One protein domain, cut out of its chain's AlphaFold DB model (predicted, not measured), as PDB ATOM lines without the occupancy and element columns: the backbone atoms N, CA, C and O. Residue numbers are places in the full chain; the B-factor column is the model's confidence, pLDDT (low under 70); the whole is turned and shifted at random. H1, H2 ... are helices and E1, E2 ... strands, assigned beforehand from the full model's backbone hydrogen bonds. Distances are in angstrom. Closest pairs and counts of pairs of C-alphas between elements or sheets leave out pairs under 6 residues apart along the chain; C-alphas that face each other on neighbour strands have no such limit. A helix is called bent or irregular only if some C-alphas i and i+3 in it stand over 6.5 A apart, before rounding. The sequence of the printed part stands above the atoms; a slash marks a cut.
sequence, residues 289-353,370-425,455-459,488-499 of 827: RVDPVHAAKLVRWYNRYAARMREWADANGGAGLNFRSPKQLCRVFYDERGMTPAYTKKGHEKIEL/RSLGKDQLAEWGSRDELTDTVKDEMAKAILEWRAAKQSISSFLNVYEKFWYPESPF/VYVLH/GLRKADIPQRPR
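This is residues 289 to 353, 370 to 425, 455 to 459 and 488 to 499 of the 827 residues of the protein "POLAc domain-containing protein" of Hyphomicrobiaceae bacterium (UniProt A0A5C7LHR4). What does one see first? Two long helices, H1 and H4, run side by side in opposite ways and make the long axis of the domain. Near one end of this pair lie the short helices H2 and H3, of which H3 packs on residues 395 to 399 of H4, and at the other end lies a small sheet of two strands, E1 and E2. What is it built of? The printed part has 138 residues, with four named helices and two named strands in the order H1, H2, H3, H4, E1, E2; the class is mostly helix, and the sheet, E1 - E2, is antiparallel. How compact is it? It is loose, with a radius of gyration of the C-alphas of 18.5 A, and elongated, spanning 65 by 37 by 30 A.

How do the long helices stand? H1, residues 292 to 318, and H4, residues 393 to 415, touch at a shallow tilt of 23 degrees, opposite ways; their closest C-alphas, those of Ala 313 and Met 394, are 4.6 A apart. What is near their one end? H3, residues 374 to 380, forms a helical hairpin with H4, at a shallow tilt of 31 degrees, and the closest C-alphas, those of Leu 377 and Ala 395, are 5.6 A apart. H2, residues 326 to 336, touches no helix. How are the strands paired? E1, residues 419 to 422, and E2, residues 455 to 458, are antiparallel at 136 degrees, with N 420 and O 457 2.9 A apart and N 422 and O 455 2.8 A apart, both within hydrogen-bond range. Residues 289 to 290 also pair antiparallel with residues 456 to 457 of E2. What do the helix backbones show? In H3 every O i to N i+4 pair is within hydrogen-bond range; in H1 it is 22 of 23, in H2 6 of 7 and in H4 17 of 19.

Where does H1 lie? It begins at C-alpha 292 (12.740, 21.027, -8.875) and is 34.0 A long; it is irregular, but only just, with C-alphas 315 and 318 6.7 A apart. And the others? H2 is 14.5 A long, H3 10.1 A, E1 9.4 A and E2 10.3 A, the last ending at C-alpha 458 (20.919, 21.864, -1.322). H4 begins at C-alpha 393 (-15.115, 17.762, 10.265) and is 32.1 A long; it too is only just irregular, with C-alphas 410 and 413 6.9 A apart.

How far does it reach? The two C-alphas farthest apart, those of Leu 353 and Phe 425, are 65.2 A apart. Where are the cuts and the long link? C-alphas 353 and 370 are 17.5 A apart across the first cut, 425 and 455 9.6 A across the second, and 459 and 488 28.0 A across the third; of the links printed whole, H3 to H4 is long. Where is confidence low? The mean pLDDT of the printed part is 72.2, and 50 residues are under 70, among them residues 338 to 353 and 488 to 496.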
ATOM      1  N   ARG A 289      20.940  16.223  -3.233       90.44
ATOM      2  CA  ARG A 289      20.230  16.463  -4.501       90.44
ATOM      3  C   ARG A 289      18.720  16.639  -4.287       90.44
ATOM      4  O   ARG A 289      18.085  15.876  -3.559       90.44
ATOM      5  N   VAL A 290      18.142  17.594  -5.013       87.00
ATOM      6  CA  VAL A 290      16.705  17.877  -5.109       87.00
ATOM      7  C   VAL A 290      16.230  17.814  -6.575       87.00
ATOM      8  O   VAL A 290      17.005  18.017  -7.508       87.00
ATOM      9  N   ASP A 291      14.950  17.509  -6.794       85.06
ATOM     10  CA  ASP A 291      14.245  17.547  -8.082       85.06
ATOM     11  C   ASP A 291      13.271  18.747  -8.097       85.06
ATOM     12  O   ASP A 291      12.189  18.674  -7.496       85.06
ATOM     13  N   PRO A 292      13.611  19.857  -8.790       79.50
ATOM     14  CA  PRO A 292      12.740  21.027  -8.875       79.50
ATOM     15  C   PRO A 292      11.408  20.773  -9.577       79.50
ATOM     16  O   PRO A 292      10.388  21.371  -9.227       79.50
ATOM     17  N   VAL A 293      11.381  19.859 -10.551       80.31
ATOM     18  CA  VAL A 293      10.168  19.528 -11.303       80.31
ATOM     19  C   VAL A 293       9.186  18.785 -10.398       80.31
ATOM     20  O   VAL A 293       7.980  19.058 -10.442       80.31
ATOM     21  N   HIS A 294       9.678  17.880  -9.545       81.25
ATOM     22  CA  HIS A 294       8.849  17.203  -8.546       81.25
ATOM     23  C   HIS A 294       8.417  18.144  -7.420       81.25
ATOM     24  O   HIS A 294       7.234  18.162  -7.079       81.25
ATOM     25  N   ALA A 295       9.308  19.007  -6.924       81.12
ATOM     26  CA  ALA A 295       8.954  20.036  -5.946       81.12
ATOM     27  C   ALA A 295       7.829  20.958  -6.460       81.12
ATOM     28  O   ALA A 295       6.821  21.150  -5.778       81.12
ATOM     29  N   ALA A 296       7.918  21.445  -7.701       79.56
ATOM     30  CA  ALA A 296       6.877  22.276  -8.306       79.56
ATOM     31  C   ALA A 296       5.542  21.523  -8.500       79.56
ATOM     32  O   ALA A 296       4.464  22.101  -8.317       79.56
ATOM     33  N   LYS A 297       5.575  20.221  -8.834       82.88
ATOM     34  CA  LYS A 297       4.370  19.364  -8.847       82.88
ATOM     35  C   LYS A 297       3.751  19.272  -7.450       82.88
ATOM     36  O   LYS A 297       2.534  19.434  -7.324       82.88
ATOM     37  N   LEU A 298       4.580  19.100  -6.422       81.12
ATOM     38  CA  LEU A 298       4.163  18.997  -5.028       81.12
ATOM     39  C   LEU A 298       3.554  20.311  -4.503       81.12
ATOM     40  O   LEU A 298       2.513  20.279  -3.847       81.12
ATOM     41  N   VAL A 299       4.101  21.479  -4.878       81.56
ATOM     42  CA  VAL A 299       3.510  22.804  -4.567       81.56
ATOM     43  C   VAL A 299       2.099  22.910  -5.139       81.56
ATOM     44  O   VAL A 299       1.164  23.326  -4.445       81.56
ATOM     45  N   ARG A 300       1.924  22.526  -6.410       84.62
ATOM     46  CA  ARG A 300       0.614  22.548  -7.078       84.62
ATOM     47  C   ARG A 300      -0.368  21.578  -6.420       84.62
ATOM     48  O   ARG A 300      -1.539  21.927  -6.273       84.62
ATOM     49  N   TRP A 301       0.091  20.399  -5.993       85.94
ATOM     50  CA  TRP A 301      -0.738  19.441  -5.259       85.94
ATOM     51  C   TRP A 301      -1.197  20.007  -3.908       85.94
ATOM     52  O   TRP A 301      -2.402  20.083  -3.668       85.94
ATOM     53  N   TYR A 302      -0.276  20.497  -3.067       84.62
ATOM     54  CA  TYR A 302      -0.623  21.047  -1.750       84.62
ATOM     55  C   TYR A 302      -1.527  22.276  -1.829       84.62
ATOM     56  O   TYR A 302      -2.390  22.445  -0.970       84.62
ATOM     57  N   ASN A 303      -1.377  23.126  -2.848       87.81
ATOM     58  CA  ASN A 303      -2.271  24.269  -3.020       87.81
ATOM     59  C   ASN A 303      -3.697  23.842  -3.390       87.81
ATOM     60  O   ASN A 303      -4.635  24.370  -2.795       87.81
ATOM     61  N   ARG A 304      -3.876  22.849  -4.276       89.62
ATOM     62  CA  ARG A 304      -5.207  22.272  -4.557       89.62
ATOM     63  C   ARG A 304      -5.790  21.545  -3.348       89.62
ATOM     64  O   ARG A 304      -6.965  21.713  -3.049       89.62
ATOM     65  N   TYR A 305      -4.978  20.777  -2.620       88.12
ATOM     66  CA  TYR A 305      -5.428  20.104  -1.402       88.12
ATOM     67  C   TYR A 305      -5.870  21.119  -0.342       88.12
ATOM     68  O   TYR A 305      -6.952  20.976   0.215       88.12
ATOM     69  N   ALA A 306      -5.099  22.188  -0.121       89.50
ATOM     70  CA  ALA A 306      -5.486  23.264   0.786       89.50
ATOM     71  C   ALA A 306      -6.744  24.017   0.310       89.50
ATOM     72  O   ALA A 306      -7.549  24.390   1.153       89.50
ATOM     73  N   ALA A 307      -6.957  24.216  -0.995       93.00
ATOM     74  CA  ALA A 307      -8.219  24.765  -1.507       93.00
ATOM     75  C   ALA A 307      -9.408  23.842  -1.175       93.00
ATOM     76  O   ALA A 307     -10.355  24.277  -0.531       93.00
ATOM     77  N   ARG A 308      -9.290  22.536  -1.442       93.06
ATOM     78  CA  ARG A 308     -10.327  21.550  -1.091       93.06
ATOM     79  C   ARG A 308     -10.589  21.455   0.418       93.06
ATOM     80  O   ARG A 308     -11.729  21.323   0.842       93.06
ATOM     81  N   MET A 309      -9.549  21.514   1.257       91.69
ATOM     82  CA  MET A 309      -9.722  21.547   2.719       91.69
ATOM     83  C   MET A 309     -10.336  22.870   3.192       91.69
ATOM     84  O   MET A 309     -11.005  22.898   4.219       91.69
ATOM     85  N   ARG A 310     -10.141  23.965   2.443       94.44
ATOM     86  CA  ARG A 310     -10.816  25.240   2.695       94.44
ATOM     87  C   ARG A 310     -12.307  25.142   2.375       94.44
ATOM     88  O   ARG A 310     -13.101  25.420   3.260       94.44
ATOM     89  N   GLU A 311     -12.659  24.671   1.183       95.50
ATOM     90  CA  GLU A 311     -14.047  24.423   0.759       95.50
ATOM     91  C   GLU A 311     -14.778  23.485   1.729       95.50
ATOM     92  O   GLU A 311     -15.899  23.765   2.143       95.50
ATOM     93  N   TRP A 312     -14.121  22.403   2.161       93.62
ATOM     94  CA  TRP A 312     -14.699  21.449   3.108       93.62
ATOM     95  C   TRP A 312     -14.939  22.059   4.494       93.62
ATOM     96  O   TRP A 312     -16.002  21.849   5.077       93.62
ATOM     97  N   ALA A 313     -13.989  22.846   5.007       92.69
ATOM     98  CA  ALA A 313     -14.183  23.589   6.247       92.69
ATOM     99  C   ALA A 313     -15.308  24.627   6.103       92.69
ATOM    100  O   ALA A 313     -16.170  24.695   6.975       92.69
ATOM    101  N   ASP A 314     -15.345  25.384   5.001       94.25
ATOM    102  CA  ASP A 314     -16.378  26.391   4.733       94.25
ATOM    103  C   ASP A 314     -17.783  25.754   4.682       94.25
ATOM    104  O   ASP A 314     -18.694  26.248   5.345       94.25
ATOM    105  N   ALA A 315     -17.927  24.597   4.022       94.94
ATOM    106  CA  ALA A 315     -19.158  23.797   3.986       94.94
ATOM    107  C   ALA A 315     -19.589  23.223   5.353       94.94
ATOM    108  O   ALA A 315     -20.740  22.834   5.517       94.94
ATOM    109  N   ASN A 316     -18.687  23.184   6.342       90.25
ATOM    110  CA  ASN A 316     -18.958  22.735   7.713       90.25
ATOM    111  C   ASN A 316     -18.971  23.904   8.720       90.25
ATOM    112  O   ASN A 316     -18.713  23.705   9.909       90.25
ATOM    113  N   GLY A 317     -19.271  25.126   8.259       87.94
ATOM    114  CA  GLY A 317     -19.403  26.328   9.096       87.94
ATOM    115  C   GLY A 317     -18.137  27.188   9.211       87.94
ATOM    116  O   GLY A 317     -18.107  28.126  10.000       87.94
ATOM    117  N   GLY A 318     -17.095  26.898   8.429       88.50
ATOM    118  CA  GLY A 318     -15.826  27.639   8.424       88.50
ATOM    119  C   GLY A 318     -15.815  28.917   7.576       88.50
ATOM    120  O   GLY A 318     -14.799  29.622   7.545       88.50
ATOM    121  N   ALA A 319     -16.923  29.216   6.887       90.44
ATOM    122  CA  ALA A 319     -17.032  30.317   5.936       90.44
ATOM    123  C   ALA A 319     -16.673  31.667   6.583       90.44
ATOM    124  O   ALA A 319     -17.073  31.979   7.701       90.44
ATOM    125  N   GLY A 320     -15.860  32.471   5.892       87.81
ATOM    126  CA  GLY A 320     -15.376  33.760   6.402       87.81
ATOM    127  C   GLY A 320     -14.297  33.688   7.499       87.81
ATOM    128  O   GLY A 320     -13.684  34.712   7.803       87.81
ATOM    129  N   LEU A 321     -13.981  32.514   8.063       88.19
ATOM    130  CA  LEU A 321     -12.945  32.400   9.096       88.19
ATOM    131  C   LEU A 321     -11.528  32.479   8.510       88.19
ATOM    132  O   LEU A 321     -11.201  31.851   7.500       88.19
ATOM    133  N   ASN A 322     -10.630  33.173   9.206       88.19
ATOM    134  CA  ASN A 322      -9.192  33.100   8.983       88.19
ATOM    135  C   ASN A 322      -8.604  31.964   9.834       88.19
ATOM    136  O   ASN A 322      -8.387  32.120  11.035       88.19
ATOM    137  N   PHE A 323      -8.252  30.840   9.206       86.75
ATOM    138  CA  PHE A 323      -7.711  29.659   9.896       86.75
ATOM    139  C   PHE A 323      -6.342  29.887  10.572       86.75
ATOM    140  O   PHE A 323      -5.854  29.015  11.298       86.75
ATOM    141  N   ARG A 324      -5.701  31.046  10.365       82.31
ATOM    142  CA  ARG A 324      -4.500  31.473  11.102       82.31
ATOM    143  C   ARG A 324      -4.809  32.317  12.343       82.31
ATOM    144  O   ARG A 324      -3.908  32.495  13.150       82.31
ATOM    145  N   SER A 325      -6.037  32.816  12.511       81.38
ATOM    146  CA  SER A 325      -6.451  33.649  13.648       81.38
ATOM    147  C   SER A 325      -6.897  32.779  14.831       81.38
ATOM    148  O   SER A 325      -7.963  32.167  14.750       81.38
ATOM    149  N   PRO A 326      -6.148  32.721  15.953       74.00
ATOM    150  CA  PRO A 326      -6.580  31.956  17.121       74.00
ATOM    151  C   PRO A 326      -7.889  32.512  17.691       74.00
ATOM    152  O   PRO A 326      -8.774  31.739  18.024       74.00
ATOM    153  N   LYS A 327      -8.055  33.844  17.692       73.19
ATOM    154  CA  LYS A 327      -9.242  34.538  18.212       73.19
ATOM    155  C   LYS A 327     -10.537  34.125  17.506       73.19
ATOM    156  O   LYS A 327     -11.534  33.877  18.173       73.19
ATOM    157  N   GLN A 328     -10.530  34.041  16.171       81.38
ATOM    158  CA  GLN A 328     -11.723  33.626  15.419       81.38
ATOM    159  C   GLN A 328     -12.045  32.146  15.633       81.38
ATOM    160  O   GLN A 328     -13.206  31.802  15.813       81.38
ATOM    161  N   LEU A 329     -11.027  31.282  15.674       82.31
ATOM    162  CA  LEU A 329     -11.236  29.859  15.942       82.31
ATOM    163  C   LEU A 329     -11.723  29.609  17.373       82.31
ATOM    164  O   LEU A 329     -12.622  28.802  17.557       82.31
ATOM    165  N   CYS A 330     -11.197  30.325  18.371       73.44
ATOM    166  CA  CYS A 330     -11.689  30.249  19.747       73.44
ATOM    167  C   CYS A 330     -13.166  30.622  19.853       73.44
ATOM    168  O   CYS A 330     -13.889  29.916  20.538       73.44
ATOM    169  N   ARG A 331     -13.622  31.673  19.159       76.31
ATOM    170  CA  ARG A 331     -15.045  32.033  19.150       76.31
ATOM    171  C   ARG A 331     -15.909  30.872  18.646       76.31
ATOM    172  O   ARG A 331     -16.814  30.432  19.340       76.31
ATOM    173  N   VAL A 332     -15.600  30.340  17.465       81.81
ATOM    174  CA  VAL A 332     -16.432  29.287  16.861       81.81
ATOM    175  C   VAL A 332     -16.359  27.981  17.655       81.81
ATOM    176  O   VAL A 332     -17.373  27.334  17.886       81.81
ATOM    177  N   PHE A 333     -15.173  27.580  18.109       79.31
ATOM    178  CA  PHE A 333     -15.011  26.305  18.801       79.31
ATOM    179  C   PHE A 333     -15.406  26.354  20.284       79.31
ATOM    180  O   PHE A 333     -16.129  25.470  20.731       79.31
ATOM    181  N   TYR A 334     -14.972  27.363  21.050       74.25
ATOM    182  CA  TYR A 334     -15.313  27.481  22.474       74.25
ATOM    183  C   TYR A 334     -16.720  28.057  22.683       74.25
ATOM    184  O   TYR A 334     -17.508  27.453  23.404       74.25
ATOM    185  N   ASP A 335     -17.047  29.198  22.064       70.12
ATOM    186  CA  ASP A 335     -18.292  29.924  22.373       70.12
ATOM    187  C   ASP A 335     -19.501  29.364  21.605       70.12
ATOM    188  O   ASP A 335     -20.583  29.249  22.172       70.12
ATOM    189  N   GLU A 336     -19.329  28.992  20.330       76.88
ATOM    190  CA  GLU A 336     -20.439  28.538  19.469       76.88
ATOM    191  C   GLU A 336     -20.596  27.000  19.433       76.88
ATOM    192  O   GLU A 336     -21.704  26.511  19.218       76.88
ATOM    193  N   ARG A 337     -19.523  26.223  19.673       75.25
ATOM    194  CA  ARG A 337     -19.543  24.738  19.705       75.25
ATOM    195  C   ARG A 337     -19.257  24.109  21.074       75.25
ATOM    196  O   ARG A 337     -19.302  22.888  21.190       75.25
ATOM    197  N   GLY A 338     -18.983  24.899  22.111       66.94
ATOM    198  CA  GLY A 338     -18.856  24.398  23.486       66.94
ATOM    199  C   GLY A 338     -17.577  23.606  23.804       66.94
ATOM    200  O   GLY A 338     -17.564  22.856  24.782       66.94
ATOM    201  N   MET A 339     -16.490  23.752  23.034       69.31
ATOM    202  CA  MET A 339     -15.179  23.216  23.436       69.31
ATOM    203  C   MET A 339     -14.747  23.784  24.796       69.31
ATOM    204  O   MET A 339     -14.847  24.986  25.039       69.31
ATOM    205  N   THR A 340     -14.176  22.948  25.666       58.31
ATOM    206  CA  THR A 340     -13.652  23.397  26.965       58.31
ATOM    207  C   THR A 340     -12.390  24.279  26.800       58.31
ATOM    208  O   THR A 340     -11.417  23.812  26.194       58.31
ATOM    209  N   PRO A 341     -12.362  25.521  27.346       54.19
ATOM    210  CA  PRO A 341     -11.202  26.431  27.327       54.19
ATOM    211  C   PRO A 341     -10.094  26.074  28.338       54.19
ATOM    212  O   PRO A 341      -9.936  24.908  28.694       54.19
ATOM    213  N   ALA A 342      -9.262  27.058  28.755       48.97
ATOM    214  CA  ALA A 342      -7.885  26.771  29.173       48.97
ATOM    215  C   ALA A 342      -7.091  27.877  29.982       48.97
ATOM    216  O   ALA A 342      -7.265  29.042  29.668       48.97
ATOM    217  N   TYR A 343      -6.146  27.552  30.926       51.44
ATOM    218  CA  TYR A 343      -5.128  28.475  31.577       51.44
ATOM    219  C   TYR A 343      -3.572  28.061  31.712       51.44
ATOM    220  O   TYR A 343      -3.221  27.280  32.587       51.44
ATOM    221  N   THR A 344      -2.591  28.559  30.896       45.00
ATOM    222  CA  THR A 344      -1.106  28.245  30.921       45.00
ATOM    223  C   THR A 344      -0.284  28.924  32.043       45.00
ATOM    224  O   THR A 344      -0.652  29.967  32.573       45.00
ATOM    225  N   LYS A 345       0.957  28.434  32.278       39.06
ATOM    226  CA  LYS A 345       1.965  28.967  33.231       39.06
ATOM    227  C   LYS A 345       2.330  30.465  33.138       39.06
ATOM    228  O   LYS A 345       2.944  30.954  34.080       39.06
ATOM    229  N   LYS A 346       2.042  31.174  32.037       37.12
ATOM    230  CA  LYS A 346       2.327  32.623  31.889       37.12
ATOM    231  C   LYS A 346       1.070  33.509  31.985       37.12
ATOM    232  O   LYS A 346       1.151  34.690  31.680       37.12
ATOM    233  N   GLY A 347      -0.080  32.945  32.370       38.59
ATOM    234  CA  GLY A 347      -1.366  33.658  32.393       38.59
ATOM    235  C   GLY A 347      -2.168  33.596  31.081       38.59
ATOM    236  O   GLY A 347      -3.143  34.323  30.948       38.59
ATOM    237  N   HIS A 348      -1.779  32.739  30.119       40.53
ATOM    238  CA  HIS A 348      -2.593  32.378  28.925       40.53
ATOM    239  C   HIS A 348      -3.365  31.058  29.151       40.53
ATOM    240  O   HIS A 348      -3.783  30.875  30.276       40.53
ATOM    241  N   GLU A 349      -3.439  30.099  28.185       40.88
ATOM    242  CA  GLU A 349      -4.366  28.917  28.103       40.88
ATOM    243  C   GLU A 349      -3.842  27.406  28.143       40.88
ATOM    244  O   GLU A 349      -3.265  26.927  27.171       40.88
ATOM    245  N   LYS A 350      -4.134  26.605  29.209       35.09
ATOM    246  CA  LYS A 350      -4.485  25.133  29.324       35.09
ATOM    247  C   LYS A 350      -5.168  24.782  30.695       35.09
ATOM    248  O   LYS A 350      -4.520  24.943  31.714       35.09
ATOM    249  N   ILE A 351      -6.447  24.355  30.771       37.00
ATOM    250  CA  ILE A 351      -7.235  24.128  32.033       37.00
ATOM    251  C   ILE A 351      -6.888  22.781  32.691       37.00
ATOM    252  O   ILE A 351      -6.577  21.823  31.987       37.00
ATOM    253  N   GLU A 352      -7.057  22.694  34.018       29.27
ATOM    254  CA  GLU A 352      -7.450  21.465  34.732       29.27
ATOM    255  C   GLU A 352      -8.642  21.768  35.669       29.27
ATOM    256  O   GLU A 352      -8.785  22.889  36.164       29.27
ATOM    257  N   LEU A 353      -9.545  20.796  35.843       35.00
ATOM    258  CA  LEU A 353     -10.845  20.948  36.514       35.00
ATOM    259  C   LEU A 353     -10.715  21.038  38.045       35.00
ATOM    260  O   LEU A 353     -10.416  20.033  38.682       35.00
ATOM    261  N   ARG A 370      -7.723  34.356  24.248       52.53
ATOM    262  CA  ARG A 370      -8.000  32.921  24.027       52.53
ATOM    263  C   ARG A 370      -7.164  32.367  22.865       52.53
ATOM    264  O   ARG A 370      -7.054  33.025  21.826       52.53
ATOM    265  N   SER A 371      -6.564  31.183  23.017       52.03
ATOM    266  CA  SER A 371      -5.713  30.549  22.002       52.03
ATOM    267  C   SER A 371      -5.964  29.042  21.875       52.03
ATOM    268  O   SER A 371      -5.468  28.246  22.667       52.03
ATOM    269  N   LEU A 372      -6.641  28.635  20.800       63.25
ATOM    270  CA  LEU A 372      -6.906  27.229  20.506       63.25
ATOM    271  C   LEU A 372      -5.621  26.496  20.077       63.25
ATOM    272  O   LEU A 372      -5.024  26.807  19.037       63.25
ATOM    273  N   GLY A 373      -5.199  25.517  20.876       62.47
ATOM    274  CA  GLY A 373      -4.011  24.706  20.632       62.47
ATOM    275  C   GLY A 373      -4.163  23.753  19.442       62.47
ATOM    276  O   GLY A 373      -5.261  23.310  19.102       62.47
ATOM    277  N   LYS A 374      -3.034  23.385  18.816       63.09
ATOM    278  CA  LYS A 374      -3.013  22.381  17.732       63.09
ATOM    279  C   LYS A 374      -3.556  21.027  18.207       63.09
ATOM    280  O   LYS A 374      -4.263  20.373  17.450       63.09
ATOM    281  N   ASP A 375      -3.257  20.658  19.449       61.84
ATOM    282  CA  ASP A 375      -3.641  19.368  20.027       61.84
ATOM    283  C   ASP A 375      -5.149  19.299  20.325       61.84
ATOM    284  O   ASP A 375      -5.769  18.282  20.044       61.84
ATOM    285  N   GLN A 376      -5.762  20.397  20.788       67.50
ATOM    286  CA  GLN A 376      -7.213  20.481  21.026       67.50
ATOM    287  C   GLN A 376      -8.007  20.356  19.716       67.50
ATOM    288  O   GLN A 376      -8.980  19.611  19.641       67.50
ATOM    289  N   LEU A 377      -7.551  21.025  18.650       71.75
ATOM    290  CA  LEU A 377      -8.102  20.817  17.305       71.75
ATOM    291  C   LEU A 377      -7.905  19.377  16.816       71.75
ATOM    292  O   LEU A 377      -8.723  18.896  16.042       71.75
ATOM    293  N   ALA A 378      -6.820  18.699  17.207       72.00
ATOM    294  CA  ALA A 378      -6.525  17.335  16.757       72.00
ATOM    295  C   ALA A 378      -7.369  16.292  17.491       72.00
ATOM    296  O   ALA A 378      -7.773  15.306  16.886       72.00
ATOM    297  N   GLU A 379      -7.679  16.546  18.759       72.56
ATOM    298  CA  GLU A 379      -8.661  15.805  19.543       72.56
ATOM    299  C   GLU A 379     -10.070  15.954  18.949       72.56
ATOM    300  O   GLU A 379     -10.754  14.955  18.739       72.56
ATOM    301  N   TRP A 380     -10.482  17.168  18.578       74.00
ATOM    302  CA  TRP A 380     -11.789  17.408  17.951       74.00
ATOM    303  C   TRP A 380     -11.875  16.963  16.487       74.00
ATOM    304  O   TRP A 380     -12.904  16.464  16.052       74.00
ATOM    305  N   GLY A 381     -10.785  17.046  15.729       75.12
ATOM    306  CA  GLY A 381     -10.691  16.471  14.385       75.12
ATOM    307  C   GLY A 381     -10.438  14.958  14.361       75.12
ATOM    308  O   GLY A 381     -10.262  14.394  13.279       75.12
ATOM    309  N   SER A 382     -10.363  14.295  15.523       74.06
ATOM    310  CA  SER A 382     -10.126  12.851  15.602       74.06
ATOM    311  C   SER A 382     -11.357  12.042  15.191       74.06
ATOM    312  O   SER A 382     -12.494  12.524  15.224       74.06
ATOM    313  N   ARG A 383     -11.118  10.787  14.797       74.62
ATOM    314  CA  ARG A 383     -12.190   9.798  14.701       74.62
ATOM    315  C   ARG A 383     -12.593   9.326  16.089       74.62
ATOM    316  O   ARG A 383     -11.746   9.125  16.958       74.62
ATOM    317  N   ASP A 384     -13.885   9.137  16.264       68.44
ATOM    318  CA  ASP A 384     -14.460   8.414  17.378       68.44
ATOM    319  C   ASP A 384     -14.286   6.899  17.168       68.44
ATOM    320  O   ASP A 384     -14.585   6.371  16.097       68.44
ATOM    321  N   GLU A 385     -13.760   6.198  18.177       59.44
ATOM    322  CA  GLU A 385     -13.364   4.786  18.053       59.44
ATOM    323  C   GLU A 385     -14.556   3.810  18.055       59.44
ATOM    324  O   GLU A 385     -14.390   2.659  17.656       59.44
ATOM    325  N   LEU A 386     -15.749   4.252  18.477       56.12
ATOM    326  CA  LEU A 386     -16.958   3.419  18.548       56.12
ATOM    327  C   LEU A 386     -17.831   3.544  17.295       56.12
ATOM    328  O   LEU A 386     -18.517   2.595  16.924       56.12
ATOM    329  N   THR A 387     -17.814   4.712  16.650       70.25
ATOM    330  CA  THR A 387     -18.671   5.023  15.492       70.25
ATOM    331  C   THR A 387     -17.919   5.108  14.157       70.25
ATOM    332  O   THR A 387     -18.558   5.194  13.113       70.25
ATOM    333  N   ASP A 388     -16.578   5.136  14.170       70.19
ATOM    334  CA  ASP A 388     -15.674   5.461  13.039       70.19
ATOM    335  C   ASP A 388     -15.943   6.830  12.362       70.19
ATOM    336  O   ASP A 388     -15.323   7.193  11.354       70.19
ATOM    337  N   THR A 389     -16.837   7.638  12.942       72.31
ATOM    338  CA  THR A 389     -17.141   9.001  12.493       72.31
ATOM    339  C   THR A 389     -16.097   9.992  12.998       72.31
ATOM    340  O   THR A 389     -15.340   9.721  13.927       72.31
ATOM    341  N   VAL A 390     -16.008  11.161  12.368       76.88
ATOM    342  CA  VAL A 390     -15.144  12.251  12.844       76.88
ATOM    343  C   VAL A 390     -15.947  13.135  13.780       76.88
ATOM    344  O   VAL A 390     -17.048  13.544  13.424       76.88
ATOM    345  N   LYS A 391     -15.371  13.476  14.937       77.44
ATOM    346  CA  LYS A 391     -16.053  14.285  15.958       77.44
ATOM    347  C   LYS A 391     -16.394  15.697  15.465       77.44
ATOM    348  O   LYS A 391     -17.504  16.161  15.691       77.44
ATOM    349  N   ASP A 392     -15.478  16.359  14.755       85.44
ATOM    350  CA  ASP A 392     -15.724  17.635  14.073       85.44
ATOM    351  C   ASP A 392     -14.959  17.720  12.731       85.44
ATOM    352  O   ASP A 392     -13.724  17.806  12.677       85.44
ATOM    353  N   GLU A 393     -15.699  17.710  11.615       86.62
ATOM    354  CA  GLU A 393     -15.115  17.762  10.265       86.62
ATOM    355  C   GLU A 393     -14.513  19.135   9.914       86.62
ATOM    356  O   GLU A 393     -13.558  19.205   9.135       86.62
ATOM    357  N   MET A 394     -14.978  20.232  10.526       89.25
ATOM    358  CA  MET A 394     -14.376  21.557  10.340       89.25
ATOM    359  C   MET A 394     -13.013  21.637  11.043       89.25
ATOM    360  O   MET A 394     -12.050  22.129  10.451       89.25
ATOM    361  N   ALA A 395     -12.889  21.114  12.268       84.88
ATOM    362  CA  ALA A 395     -11.619  21.039  12.997       84.88
ATOM    363  C   ALA A 395     -10.575  20.228  12.215       84.88
ATOM    364  O   ALA A 395      -9.439  20.679  12.019       84.88
ATOM    365  N   LYS A 396     -10.986  19.065  11.692       85.44
ATOM    366  CA  LYS A 396     -10.164  18.211  10.827       85.44
ATOM    367  C   LYS A 396      -9.748  18.920   9.537       85.44
ATOM    368  O   LYS A 396      -8.556  18.956   9.229       85.44
ATOM    369  N   ALA A 397     -10.682  19.537   8.816       88.56
ATOM    370  CA  ALA A 397     -10.385  20.270   7.587       88.56
ATOM    371  C   ALA A 397      -9.432  21.463   7.827       88.56
ATOM    372  O   ALA A 397      -8.484  21.668   7.065       88.56
ATOM    373  N   ILE A 398      -9.593  22.200   8.934       86.56
ATOM    374  CA  ILE A 398      -8.687  23.290   9.341       86.56
ATOM    375  C   ILE A 398      -7.276  22.773   9.648       86.56
ATOM    376  O   ILE A 398      -6.291  23.430   9.294       86.56
ATOM    377  N   LEU A 399      -7.139  21.609  10.290       82.88
ATOM    378  CA  LEU A 399      -5.834  21.000  10.551       82.88
ATOM    379  C   LEU A 399      -5.129  20.550   9.277       82.88
ATOM    380  O   LEU A 399      -3.955  20.876   9.100       82.88
ATOM    381  N   GLU A 400      -5.839  19.860   8.390       83.25
ATOM    382  CA  GLU A 400      -5.307  19.429   7.096       83.25
ATOM    383  C   GLU A 400      -4.914  20.640   6.228       83.25
ATOM    384  O   GLU A 400      -3.830  20.668   5.642       83.25
ATOM    385  N   TRP A 401      -5.715  21.715   6.235       88.88
ATOM    386  CA  TRP A 401      -5.364  22.993   5.603       88.88
ATOM    387  C   TRP A 401      -4.084  23.603   6.186       88.88
ATOM    388  O   TRP A 401      -3.178  23.999   5.444       88.88
ATOM    389  N   ARG A 402      -3.993  23.685   7.523       84.00
ATOM    390  CA  ARG A 402      -2.831  24.248   8.231       84.00
ATOM    391  C   ARG A 402      -1.571  23.458   7.912       84.00
ATOM    392  O   ARG A 402      -0.530  24.060   7.665       84.00
ATOM    393  N   ALA A 403      -1.674  22.137   7.893       78.12
ATOM    394  CA  ALA A 403      -0.552  21.249   7.672       78.12
ATOM    395  C   ALA A 403      -0.089  21.262   6.203       78.12
ATOM    396  O   ALA A 403       1.106  21.386   5.950       78.12
ATOM    397  N   ALA A 404      -1.012  21.309   5.236       80.88
ATOM    398  CA  ALA A 404      -0.693  21.529   3.823       80.88
ATOM    399  C   ALA A 404      -0.012  22.887   3.572       80.88
ATOM    400  O   ALA A 404       1.000  22.968   2.871       80.88
ATOM    401  N   LYS A 405      -0.518  23.971   4.180       83.69
ATOM    402  CA  LYS A 405       0.128  25.291   4.093       83.69
ATOM    403  C   LYS A 405       1.481  25.323   4.806       83.69
ATOM    404  O   LYS A 405       2.380  25.980   4.291       83.69
ATOM    405  N   GLN A 406       1.651  24.590   5.910       77.06
ATOM    406  CA  GLN A 406       2.945  24.410   6.573       77.06
ATOM    407  C   GLN A 406       3.936  23.662   5.667       77.06
ATOM    408  O   GLN A 406       5.068  24.112   5.526       77.06
ATOM    409  N   SER A 407       3.522  22.587   4.985       76.25
ATOM    410  CA  SER A 407       4.374  21.882   4.014       76.25
ATOM    411  C   SER A 407       4.808  22.780   2.847       76.25
ATOM    412  O   SER A 407       5.956  22.714   2.425       76.25
ATOM    413  N   ILE A 408       3.958  23.692   2.365       74.94
ATOM    414  CA  ILE A 408       4.383  24.693   1.369       74.94
ATOM    415  C   ILE A 408       5.394  25.684   1.976       74.94
ATOM    416  O   ILE A 408       6.473  25.885   1.421       74.94
ATOM    417  N   SER A 409       5.070  26.300   3.119       67.88
ATOM    418  CA  SER A 409       5.855  27.415   3.674       67.88
ATOM    419  C   SER A 409       7.156  27.016   4.366       67.88
ATOM    420  O   SER A 409       8.058  27.841   4.456       67.88
ATOM    421  N   SER A 410       7.232  25.803   4.913       62.75
ATOM    422  CA  SER A 410       8.379  25.307   5.690       62.75
ATOM    423  C   SER A 410       9.266  24.346   4.904       62.75
ATOM    424  O   SER A 410      10.351  24.021   5.370       62.75
ATOM    425  N   PHE A 411       8.810  23.886   3.737       64.19
ATOM    426  CA  PHE A 411       9.590  23.033   2.850       64.19
ATOM    427  C   PHE A 411       9.730  23.722   1.485       64.19
ATOM    428  O   PHE A 411      10.757  24.340   1.219       64.19
ATOM    429  N   LEU A 412       8.700  23.696   0.638       64.81
ATOM    430  CA  LEU A 412       8.863  23.950  -0.803       64.81
ATOM    431  C   LEU A 412       9.394  25.361  -1.113       64.81
ATOM    432  O   LEU A 412      10.413  25.498  -1.785       64.81
ATOM    433  N   ASN A 413       8.787  26.393  -0.521       64.44
ATOM    434  CA  ASN A 413       9.191  27.792  -0.712       64.44
ATOM    435  C   ASN A 413      10.514  28.163  -0.007       64.44
ATOM    436  O   ASN A 413      10.987  29.293  -0.143       64.44
ATOM    437  N   VAL A 414      11.065  27.262   0.817       60.81
ATOM    438  CA  VAL A 414      12.371  27.436   1.469       60.81
ATOM    439  C   VAL A 414      13.446  26.803   0.599       60.81
ATOM    440  O   VAL A 414      14.383  27.498   0.232       60.81
ATOM    441  N   TYR A 415      13.290  25.536   0.202       66.56
ATOM    442  CA  TYR A 415      14.263  24.843  -0.654       66.56
ATOM    443  C   TYR A 415      14.442  25.514  -2.022       66.56
ATOM    444  O   TYR A 415      15.562  25.564  -2.519       66.56
ATOM    445  N   GLU A 416      13.393  26.140  -2.565       62.97
ATOM    446  CA  GLU A 416      13.474  26.968  -3.780       62.97
ATOM    447  C   GLU A 416      14.433  28.175  -3.662       62.97
ATOM    448  O   GLU A 416      14.875  28.725  -4.667       62.97
ATOM    449  N   LYS A 417      14.813  28.576  -2.442       62.69
ATOM    450  CA  LYS A 417      15.781  29.660  -2.191       62.69
ATOM    451  C   LYS A 417      17.221  29.159  -1.997       62.69
ATOM    452  O   LYS A 417      18.112  29.984  -1.838       62.69
ATOM    453  N   PHE A 418      17.438  27.839  -1.996       60.97
ATOM    454  CA  PHE A 418      18.723  27.199  -1.668       60.97
ATOM    455  C   PHE A 418      19.145  26.094  -2.653       60.97
ATOM    456  O   PHE A 418      20.117  25.394  -2.384       60.97
ATOM    457  N   TRP A 419      18.418  25.891  -3.759       74.81
ATOM    458  CA  TRP A 419      18.767  24.893  -4.775       74.81
ATOM    459  C   TRP A 419      19.734  25.447  -5.827       74.81
ATOM    460  O   TRP A 419      19.366  26.220  -6.712       74.81
ATOM    461  N   TYR A 420      20.991  25.032  -5.741       70.44
ATOM    462  CA  TYR A 420      22.045  25.467  -6.651       70.44
ATOM    463  C   TYR A 420      22.219  24.439  -7.775       70.44
ATOM    464  O   TYR A 420      22.176  23.237  -7.501       70.44
ATOM    465  N   PRO A 421      22.378  24.870  -9.037       69.62
ATOM    466  CA  PRO A 421      22.683  23.977 -10.134       69.62
ATOM    467  C   PRO A 421      24.181  23.676 -10.092       69.62
ATOM    468  O   PRO A 421      25.018  24.558 -10.294       69.62
ATOM    469  N   GLU A 422      24.517  22.422  -9.840       68.25
ATOM    470  CA  GLU A 422      25.826  21.878 -10.161       68.25
ATOM    471  C   GLU A 422      25.765  21.377 -11.605       68.25
ATOM    472  O   GLU A 422      24.803  20.701 -11.998       68.25
ATOM    473  N   SER A 423      26.789  21.684 -12.406       54.22
ATOM    474  CA  SER A 423      27.004  20.923 -13.638       54.22
ATOM    475  C   SER A 423      27.045  19.437 -13.260       54.22
ATOM    476  O   SER A 423      27.646  19.113 -12.228       54.22
ATOM    477  N   PRO A 424      26.473  18.504 -14.048       48.94
ATOM    478  CA  PRO A 424      27.008  17.155 -14.007       48.94
ATOM    479  C   PRO A 424      28.517  17.298 -14.213       48.94
ATOM    480  O   PRO A 424      28.963  18.116 -15.026       48.94
ATOM    481  N   PHE A 425      29.281  16.576 -13.400       46.41
ATOM    482  CA  PHE A 425      30.737  16.515 -13.506       46.41
ATOM    483  C   PHE A 425      31.137  16.297 -14.960       46.41
ATOM    484  O   PHE A 425      30.364  15.683 -15.691       46.41
ATOM    485  N   VAL A 455      22.357  19.159 -12.268       77.00
ATOM    486  CA  VAL A 455      21.736  18.586 -11.055       77.00
ATOM    487  C   VAL A 455      21.541  19.680 -10.010       77.00
ATOM    488  O   VAL A 455      22.389  20.548  -9.849       77.00
ATOM    489  N   TYR A 456      20.420  19.654  -9.292       84.31
ATOM    490  CA  TYR A 456      20.108  20.666  -8.281       84.31
ATOM    491  C   TYR A 456      20.429  20.149  -6.890       84.31
ATOM    492  O   TYR A 456      20.032  19.034  -6.545       84.31
ATOM    493  N   VAL A 457      21.125  20.953  -6.093       85.94
ATOM    494  CA  VAL A 457      21.688  20.538  -4.807       85.94
ATOM    495  C   VAL A 457      21.406  21.577  -3.731       85.94
ATOM    496  O   VAL A 457      21.392  22.780  -3.979       85.94
ATOM    497  N   LEU A 458      21.129  21.080  -2.530       86.44
ATOM    498  CA  LEU A 458      20.919  21.864  -1.322       86.44
ATOM    499  C   LEU A 458      22.131  21.667  -0.412       86.44
ATOM    500  O   LEU A 458      22.374  20.546   0.044       86.44
ATOM    501  N   HIS A 459      22.857  22.745  -0.133       86.31
ATOM    502  CA  HIS A 459      23.992  22.748   0.790       86.31
ATOM    503  C   HIS A 459      23.511  23.253   2.161       86.31
ATOM    504  O   HIS A 459      23.273  24.453   2.304       86.31
ATOM    505  N   GLY A 488      -0.528  15.778   8.776       44.94
ATOM    506  CA  GLY A 488      -1.983  15.684   8.629       44.94
ATOM    507  C   GLY A 488      -2.530  14.641   9.605       44.94
ATOM    508  O   GLY A 488      -1.754  13.864  10.171       44.94
ATOM    509  N   LEU A 489      -3.845  14.615   9.818       43.28
ATOM    510  CA  LEU A 489      -4.512  13.531  10.554       43.28
ATOM    511  C   LEU A 489      -4.475  12.235   9.729       43.28
ATOM    512  O   LEU A 489      -4.411  11.140  10.289       43.28
ATOM    513  N   ARG A 490      -4.429  12.348   8.395       49.50
ATOM    514  CA  ARG A 490      -4.354  11.205   7.476       49.50
ATOM    515  C   ARG A 490      -2.935  10.947   6.957       49.50
ATOM    516  O   ARG A 490      -2.585  11.326   5.842       49.50
ATOM    517  N   LYS A 491      -2.134  10.201   7.727       48.41
ATOM    518  CA  LYS A 491      -0.831   9.672   7.259       48.41
ATOM    519  C   LYS A 491      -0.927   8.732   6.043       48.41
ATOM    520  O   LYS A 491       0.094   8.508   5.398       48.41
ATOM    521  N   ALA A 492      -2.104   8.163   5.768       43.00
ATOM    522  CA  ALA A 492      -2.336   7.213   4.674       43.00
ATOM    523  C   ALA A 492      -2.856   7.874   3.379       43.00
ATOM    524  O   ALA A 492      -2.444   7.481   2.294       43.00
ATOM    525  N   ASP A 493      -3.712   8.897   3.486       47.06
ATOM    526  CA  ASP A 493      -4.484   9.423   2.343       47.06
ATOM    527  C   ASP A 493      -3.801  10.583   1.599       47.06
ATOM    528  O   ASP A 493      -4.356  11.111   0.632       47.06
ATOM    529  N   ILE A 494      -2.631  11.040   2.060       56.09
ATOM    530  CA  ILE A 494      -1.851  12.062   1.357       56.09
ATOM    531  C   ILE A 494      -0.725  11.371   0.576       56.09
ATOM    532  O   ILE A 494       0.276  10.977   1.177       56.09
ATOM    533  N   PRO A 495      -0.864  11.218  -0.756       52.22
ATOM    534  CA  PRO A 495       0.034  10.378  -1.536       52.22
ATOM    535  C   PRO A 495       1.418  10.988  -1.767       52.22
ATOM    536  O   PRO A 495       2.315  10.230  -2.107       52.22
ATOM    537  N   GLN A 496       1.601  12.311  -1.616       61.56
ATOM    538  CA  GLN A 496       2.861  12.979  -1.969       61.56
ATOM    539  C   GLN A 496       3.642  13.530  -0.767       61.56
ATOM    540  O   GLN A 496       3.255  14.507  -0.115       61.56
ATOM    541  N   ARG A 497       4.788  12.906  -0.501       72.44
ATOM    542  CA  ARG A 497       5.679  13.156   0.636       72.44
ATOM    543  C   ARG A 497       6.756  14.184   0.268       72.44
ATOM    544  O   ARG A 497       7.332  14.081  -0.812       72.44
ATOM    545  N   PRO A 498       7.151  15.100   1.173       77.94
ATOM    546  CA  PRO A 498       8.271  16.011   0.916       77.94
ATOM    547  C   PRO A 498       9.582  15.291   0.540       77.94
ATOM    548  O   PRO A 498      10.313  15.767  -0.326       77.94
ATOM    549  N   ARG A 499       9.827  14.090   1.095       85.38
ATOM    550  CA  ARG A 499      10.964  13.220   0.724       85.38
ATOM    551  C   ARG A 499      11.001  12.788  -0.753       85.38
ATOM    552  O   ARG A 499      12.061  12.401  -1.220       85.38
TER     553      ARG A 499